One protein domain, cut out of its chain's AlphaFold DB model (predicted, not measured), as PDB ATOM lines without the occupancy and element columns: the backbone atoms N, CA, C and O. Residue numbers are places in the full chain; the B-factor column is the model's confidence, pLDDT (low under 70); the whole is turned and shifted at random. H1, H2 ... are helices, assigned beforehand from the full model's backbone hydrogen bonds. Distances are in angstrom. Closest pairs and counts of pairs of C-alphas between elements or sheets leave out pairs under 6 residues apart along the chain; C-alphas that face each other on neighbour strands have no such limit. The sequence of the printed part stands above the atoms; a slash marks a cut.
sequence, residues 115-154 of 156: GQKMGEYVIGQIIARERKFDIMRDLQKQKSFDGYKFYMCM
ATOM      1  N   GLY A 115     -62.690 -23.261 -23.451       87.25
ATOM      2  CA  GLY A 115     -61.429 -22.884 -22.795       87.25
ATOM      3  C   GLY A 115     -60.186 -23.452 -23.487       87.25
ATOM      4  O   GLY A 115     -59.256 -22.706 -23.780       87.25
ATOM      5  N   GLN A 116     -60.210 -24.743 -23.834       91.56
ATOM      6  CA  GLN A 116     -59.108 -25.379 -24.559       91.56
ATOM      7  C   GLN A 116     -58.903 -24.757 -25.946       91.56
ATOM      8  O   GLN A 116     -57.795 -24.344 -26.266       91.56
ATOM      9  N   LYS A 117     -59.973 -24.618 -26.739       91.38
ATOM     10  CA  LYS A 117     -59.907 -24.024 -28.086       91.38
ATOM     11  C   LYS A 117     -59.384 -22.586 -28.056       91.38
ATOM     12  O   LYS A 117     -58.607 -22.186 -28.916       91.38
ATOM     13  N   MET A 118     -59.792 -21.810 -27.052       90.94
ATOM     14  CA  MET A 118     -59.281 -20.455 -26.839       90.94
ATOM     15  C   MET A 118     -57.798 -20.473 -26.458       90.94
ATOM     16  O   MET A 118     -57.037 -19.663 -26.976       90.94
ATOM     17  N   GLY A 119     -57.371 -21.412 -25.609       94.69
ATOM     18  CA  GLY A 119     -55.959 -21.610 -25.280       94.69
ATOM     19  C   GLY A 119     -55.115 -21.949 -26.510       94.69
ATOM     20  O   GLY A 119     -54.094 -21.307 -26.748       94.69
ATOM     21  N   GLU A 120     -55.576 -22.889 -27.336       96.38
ATOM     22  CA  GLU A 120     -54.935 -23.256 -28.606       96.38
ATOM     23  C   GLU A 120     -54.837 -22.056 -29.555       96.38
ATOM     24  O   GLU A 120     -53.775 -21.803 -30.123       96.38
ATOM     25  N   TYR A 121     -55.912 -21.270 -29.677       96.25
ATOM     26  CA  TYR A 121     -55.904 -20.041 -30.466       96.25
ATOM     27  C   TYR A 121     -54.852 -19.047 -29.957       96.25
ATOM     28  O   TYR A 121     -54.044 -18.558 -30.745       96.25
ATOM     29  N   VAL A 122     -54.816 -18.770 -28.650       97.25
ATOM     30  CA  VAL A 122     -53.862 -17.818 -28.055       97.25
ATOM     31  C   VAL A 122     -52.421 -18.284 -28.253       97.25
ATOM     32  O   VAL A 122     -51.593 -17.506 -28.723       97.25
ATOM     33  N   ILE A 123     -52.122 -19.552 -27.964       97.75
ATOM     34  CA  ILE A 123     -50.780 -20.117 -28.153       97.75
ATOM     35  C   ILE A 123     -50.385 -20.065 -29.633       97.75
ATOM     36  O   ILE A 123     -49.282 -19.625 -29.953       97.75
ATOM     37  N   GLY A 124     -51.288 -20.434 -30.544       97.06
ATOM     38  CA  GLY A 124     -51.052 -20.339 -31.984       97.06
ATOM     39  C   GLY A 124     -50.743 -18.909 -32.433       97.06
ATOM     40  O   GLY A 124     -49.831 -18.696 -33.229       97.06
ATOM     41  N   GLN A 125     -51.442 -17.916 -31.880       97.19
ATOM     42  CA  GLN A 125     -51.196 -16.499 -32.153       97.19
ATOM     43  C   GLN A 125     -49.871 -15.987 -31.568       97.19
ATOM     44  O   GLN A 125     -49.254 -15.104 -32.163       97.19
ATOM     45  N   ILE A 126     -49.419 -16.514 -30.427       97.44
ATOM     46  CA  ILE A 126     -48.087 -16.213 -29.876       97.44
ATOM     47  C   ILE A 126     -47.019 -16.799 -30.800       97.44
ATOM     48  O   ILE A 126     -46.171 -16.063 -31.291       97.44
ATOM     49  N   ILE A 127     -47.111 -18.092 -31.126       96.62
ATOM     50  CA  ILE A 127     -46.161 -18.766 -32.022       96.62
ATOM     51  C   ILE A 127     -46.088 -18.051 -33.371       96.62
ATOM     52  O   ILE A 127     -44.993 -17.806 -33.868       96.62
ATOM     53  N   ALA A 128     -47.234 -17.681 -33.949       95.75
ATOM     54  CA  ALA A 128     -47.282 -16.992 -35.233       95.75
ATOM     55  C   ALA A 128     -46.533 -15.653 -35.213       95.75
ATOM     56  O   ALA A 128     -45.860 -15.329 -36.192       95.75
ATOM     57  N   ARG A 129     -46.618 -14.898 -34.108       93.75
ATOM     58  CA  ARG A 129     -45.881 -13.638 -33.930       93.75
ATOM     59  C   ARG A 129     -44.391 -13.880 -33.712       93.75
ATOM     60  O   ARG A 129     -43.581 -13.331 -34.450       93.75
ATOM     61  N   GLU A 130     -44.032 -14.756 -32.777       93.12
ATOM     62  CA  GLU A 130     -42.629 -15.060 -32.443       93.12
ATOM     63  C   GLU A 130     -41.863 -15.687 -33.616       93.12
ATOM     64  O   GLU A 130     -40.656 -15.515 -33.763       93.12
ATOM     65  N   ARG A 131     -42.565 -16.426 -34.480       89.94
ATOM     66  CA  ARG A 131     -41.992 -17.068 -35.667       89.94
ATOM     67  C   ARG A 131     -42.224 -16.281 -36.958       89.94
ATOM     68  O   ARG A 131     -41.902 -16.807 -38.019       89.94
ATOM     69  N   LYS A 132     -42.764 -15.055 -36.888       90.50
ATOM     70  CA  LYS A 132     -43.041 -14.181 -38.045       90.50
ATOM     71  C   LYS A 132     -43.750 -14.920 -39.199       90.50
ATOM     72  O   LYS A 132     -43.325 -14.883 -40.358       90.50
ATOM     73  N   PHE A 133     -44.815 -15.663 -38.878       93.25
ATOM     74  CA  PHE A 133     -45.578 -16.459 -39.855       93.25
ATOM     75  C   PHE A 133     -46.210 -15.605 -40.959       93.25
ATOM     76  O   PHE A 133     -46.428 -16.087 -42.067       93.25
ATOM     77  N   ASP A 134     -46.498 -14.340 -40.674       92.06
ATOM     78  CA  ASP A 134     -46.927 -13.344 -41.650       92.06
ATOM     79  C   ASP A 134     -45.876 -13.125 -42.752       92.06
ATOM     80  O   ASP A 134     -46.218 -13.214 -43.931       92.06
ATOM     81  N   ILE A 135     -44.602 -12.960 -42.383       90.75
ATOM     82  CA  ILE A 135     -43.489 -12.825 -43.335       90.75
ATOM     83  C   ILE A 135     -43.333 -14.103 -44.156       90.75
ATOM     84  O   ILE A 135     -43.225 -14.046 -45.381       90.75
ATOM     85  N   MET A 136     -43.372 -15.271 -43.505       89.81
ATOM     86  CA  MET A 136     -43.298 -16.560 -44.206       89.81
ATOM     87  C   MET A 136     -44.435 -16.722 -45.219       89.81
ATOM     88  O   MET A 136     -44.197 -17.116 -46.361       89.81
ATOM     89  N   ARG A 137     -45.668 -16.381 -44.829       92.06
ATOM     90  CA  ARG A 137     -46.843 -16.412 -45.707       92.06
ATOM     91  C   ARG A 137     -46.645 -15.510 -46.924       92.06
ATOM     92  O   ARG A 137     -47.013 -15.893 -48.035       92.06
ATOM     93  N   ASP A 138     -46.084 -14.322 -46.734       92.44
ATOM     94  CA  ASP A 138     -45.911 -13.357 -47.816       92.44
ATOM     95  C   ASP A 138     -44.763 -13.762 -48.762       92.44
ATOM     96  O   ASP A 138     -44.928 -13.697 -49.982       92.44
ATOM     97  N   LEU A 139     -43.663 -14.311 -48.236       90.44
ATOM     98  CA  LEU A 139     -42.592 -14.926 -49.034       90.44
ATOM     99  C   LEU A 139     -43.090 -16.144 -49.827       90.44
ATOM    100  O   LEU A 139     -42.757 -16.294 -51.006       90.44
ATOM    101  N   GLN A 140     -43.942 -16.979 -49.225       91.62
ATOM    102  CA  GLN A 140     -44.551 -18.124 -49.900       91.62
ATOM    103  C   GLN A 140     -45.447 -17.683 -51.065       91.62
ATOM    104  O   GLN A 140     -45.366 -18.265 -52.148       91.62
ATOM    105  N   LYS A 141     -46.256 -16.627 -50.891       94.06
ATOM    106  CA  LYS A 141     -47.052 -16.037 -51.986       94.06
ATOM    107  C   LYS A 141     -46.174 -15.544 -53.139       94.06
ATOM    108  O   LYS A 141     -46.571 -15.648 -54.296       94.06
ATOM    109  N   GLN A 142     -44.976 -15.057 -52.828       93.00
ATOM    110  CA  GLN A 142     -43.975 -14.622 -53.805       93.00
ATOM    111  C   GLN A 142     -43.135 -15.779 -54.376       93.00
ATOM    112  O   GLN A 142     -42.252 -15.539 -55.195       93.00
ATOM    113  N   LYS A 143     -43.392 -17.030 -53.962       92.38
ATOM    114  CA  LYS A 143     -42.608 -18.228 -54.320       92.38
ATOM    115  C   LYS A 143     -41.120 -18.114 -53.951       92.38
ATOM    116  O   LYS A 143     -40.266 -18.717 -54.597       92.38
ATOM    117  N   SER A 144     -40.806 -17.338 -52.917       86.00
ATOM    118  CA  SER A 144     -39.444 -17.137 -52.428       86.00
ATOM    119  C   SER A 144     -39.178 -18.069 -51.246       86.00
ATOM    120  O   SER A 144     -39.565 -17.767 -50.122       86.00
ATOM    121  N   PHE A 145     -38.492 -19.185 -51.499       84.00
ATOM    122  CA  PHE A 145     -38.177 -20.215 -50.492       84.00
ATOM    123  C   PHE A 145     -36.746 -20.124 -49.941       84.00
ATOM    124  O   PHE A 145     -36.265 -21.045 -49.287       84.00
ATOM    125  N   ASP A 146     -36.055 -19.020 -50.223       79.50
ATOM    126  CA  ASP A 146     -34.707 -18.765 -49.725       79.50
ATOM    127  C   ASP A 146     -34.736 -18.420 -48.227       79.50
ATOM    128  O   ASP A 146     -35.301 -17.400 -47.817       79.50
ATOM    129  N   GLY A 147     -34.098 -19.267 -47.414       74.12
ATOM    130  CA  GLY A 147     -33.988 -19.074 -45.971       74.12
ATOM    131  C   GLY A 147     -33.268 -17.778 -45.594       74.12
ATOM    132  O   GLY A 147     -33.609 -17.174 -44.580       74.12
ATOM    133  N   TYR A 148     -32.338 -17.289 -46.421       78.38
ATOM    134  CA  TYR A 148     -31.584 -16.068 -46.130       78.38
ATOM    135  C   TYR A 148     -32.490 -14.833 -46.039       78.38
ATOM    136  O   TYR A 148     -32.371 -14.034 -45.107       78.38
ATOM    137  N   LYS A 149     -33.460 -14.709 -46.954       72.44
ATOM    138  CA  LYS A 149     -34.438 -13.608 -46.944       72.44
ATOM    139  C   LYS A 149     -35.310 -13.616 -45.691       72.44
ATOM    140  O   LYS A 149     -35.631 -12.552 -45.172       72.44
ATOM    141  N   PHE A 150     -35.652 -14.799 -45.184       77.44
ATOM    142  CA  PHE A 150     -36.388 -14.924 -43.930       77.44
ATOM    143  C   PHE A 150     -35.555 -14.443 -42.729       77.44
ATOM    144  O   PHE A 150     -36.045 -13.641 -41.936       77.44
ATOM    145  N   TYR A 151     -34.285 -14.856 -42.623       77.62
ATOM    146  CA  TYR A 151     -33.402 -14.422 -41.531       77.62
ATOM    147  C   TYR A 151     -33.147 -12.911 -41.538       77.62
ATOM    148  O   TYR A 151     -33.188 -12.289 -40.480       77.62
ATOM    149  N   MET A 152     -32.946 -12.302 -42.710       71.38
ATOM    150  CA  MET A 152     -32.746 -10.851 -42.825       71.38
ATOM    151  C   MET A 152     -33.950 -10.050 -42.309       71.38
ATOM    152  O   MET A 152     -33.774  -9.059 -41.607       71.38
ATOM    153  N   CYS A 153     -35.174 -10.511 -42.579       66.88
ATOM    154  CA  CYS A 153     -36.398  -9.903 -42.050       66.88
ATOM    155  C   CYS A 153     -36.654 -10.212 -40.566       66.88
ATOM    156  O   CYS A 153     -37.597  -9.679 -39.980       66.88
ATOM    157  N   MET A 154     -35.874 -11.097 -39.941       65.25
ATOM    158  CA  MET A 154     -36.045 -11.452 -38.534       65.25
ATOM    159  C   MET A 154     -35.336 -10.461 -37.593       65.25
ATOM    160  O   MET A 154     -35.856 -10.216 -36.506       65.25
TER     161      MET A 154
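Overview. This is residues 115 to 154 of the 156 residues of an uncharacterized protein of Biomphalaria glabrata (UniProt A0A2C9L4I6). Residues 115 to 124 of the long helix H1 stick out as a free arm; past residue 130 a tight link turns a corner into H2, and residues 142 to 146 then fold back to the short H3, which is near H2 and crosswise to it at a steep tilt, the two making a small, loose head. The printed part has 40 residues with three named helices, H1, H2, H3, and no named strand: all helix, loose, radius of gyration of the C-alphas 12.7 A, spanning 38 by 18 by 10 A.

Along the chain. Find C-alpha 115 at (-61.429, -22.884, -22.795); from there H1, residues 115 to 130, runs 22.5 A. H2, residues 133 to 141, runs 12.2 A from C-alpha 133 at (-45.578, -16.459, -39.855). H3, residues 147 to 152, ends at C-alpha 152 at (-32.746, -10.851, -42.825).

Arrangement. H1 and H2 are close but not clearly touching; look at the closest C-alphas, of Ala 128 and Asp 134, 7.4 A apart. They run the same way at a steep tilt of 68 degrees, only just short of about perpendicular. H2 and H3 are close but not clearly touching, the closest C-alphas, of Met 136 and Phe 150, being 7.1 A apart; they run opposite ways at a steep tilt of 51 degrees. H1 and H3 are apart. In H1, H2 and H3 every O i to N i+4 pair is within hydrogen-bond range.

Size, cuts and confidence. The C-alphas farthest apart, of Gly 115 and Tyr 148, are 38.5 A apart. The printed part has no cut, and both links are tight. Look at residues 153 to 154 for pLDDT under 70.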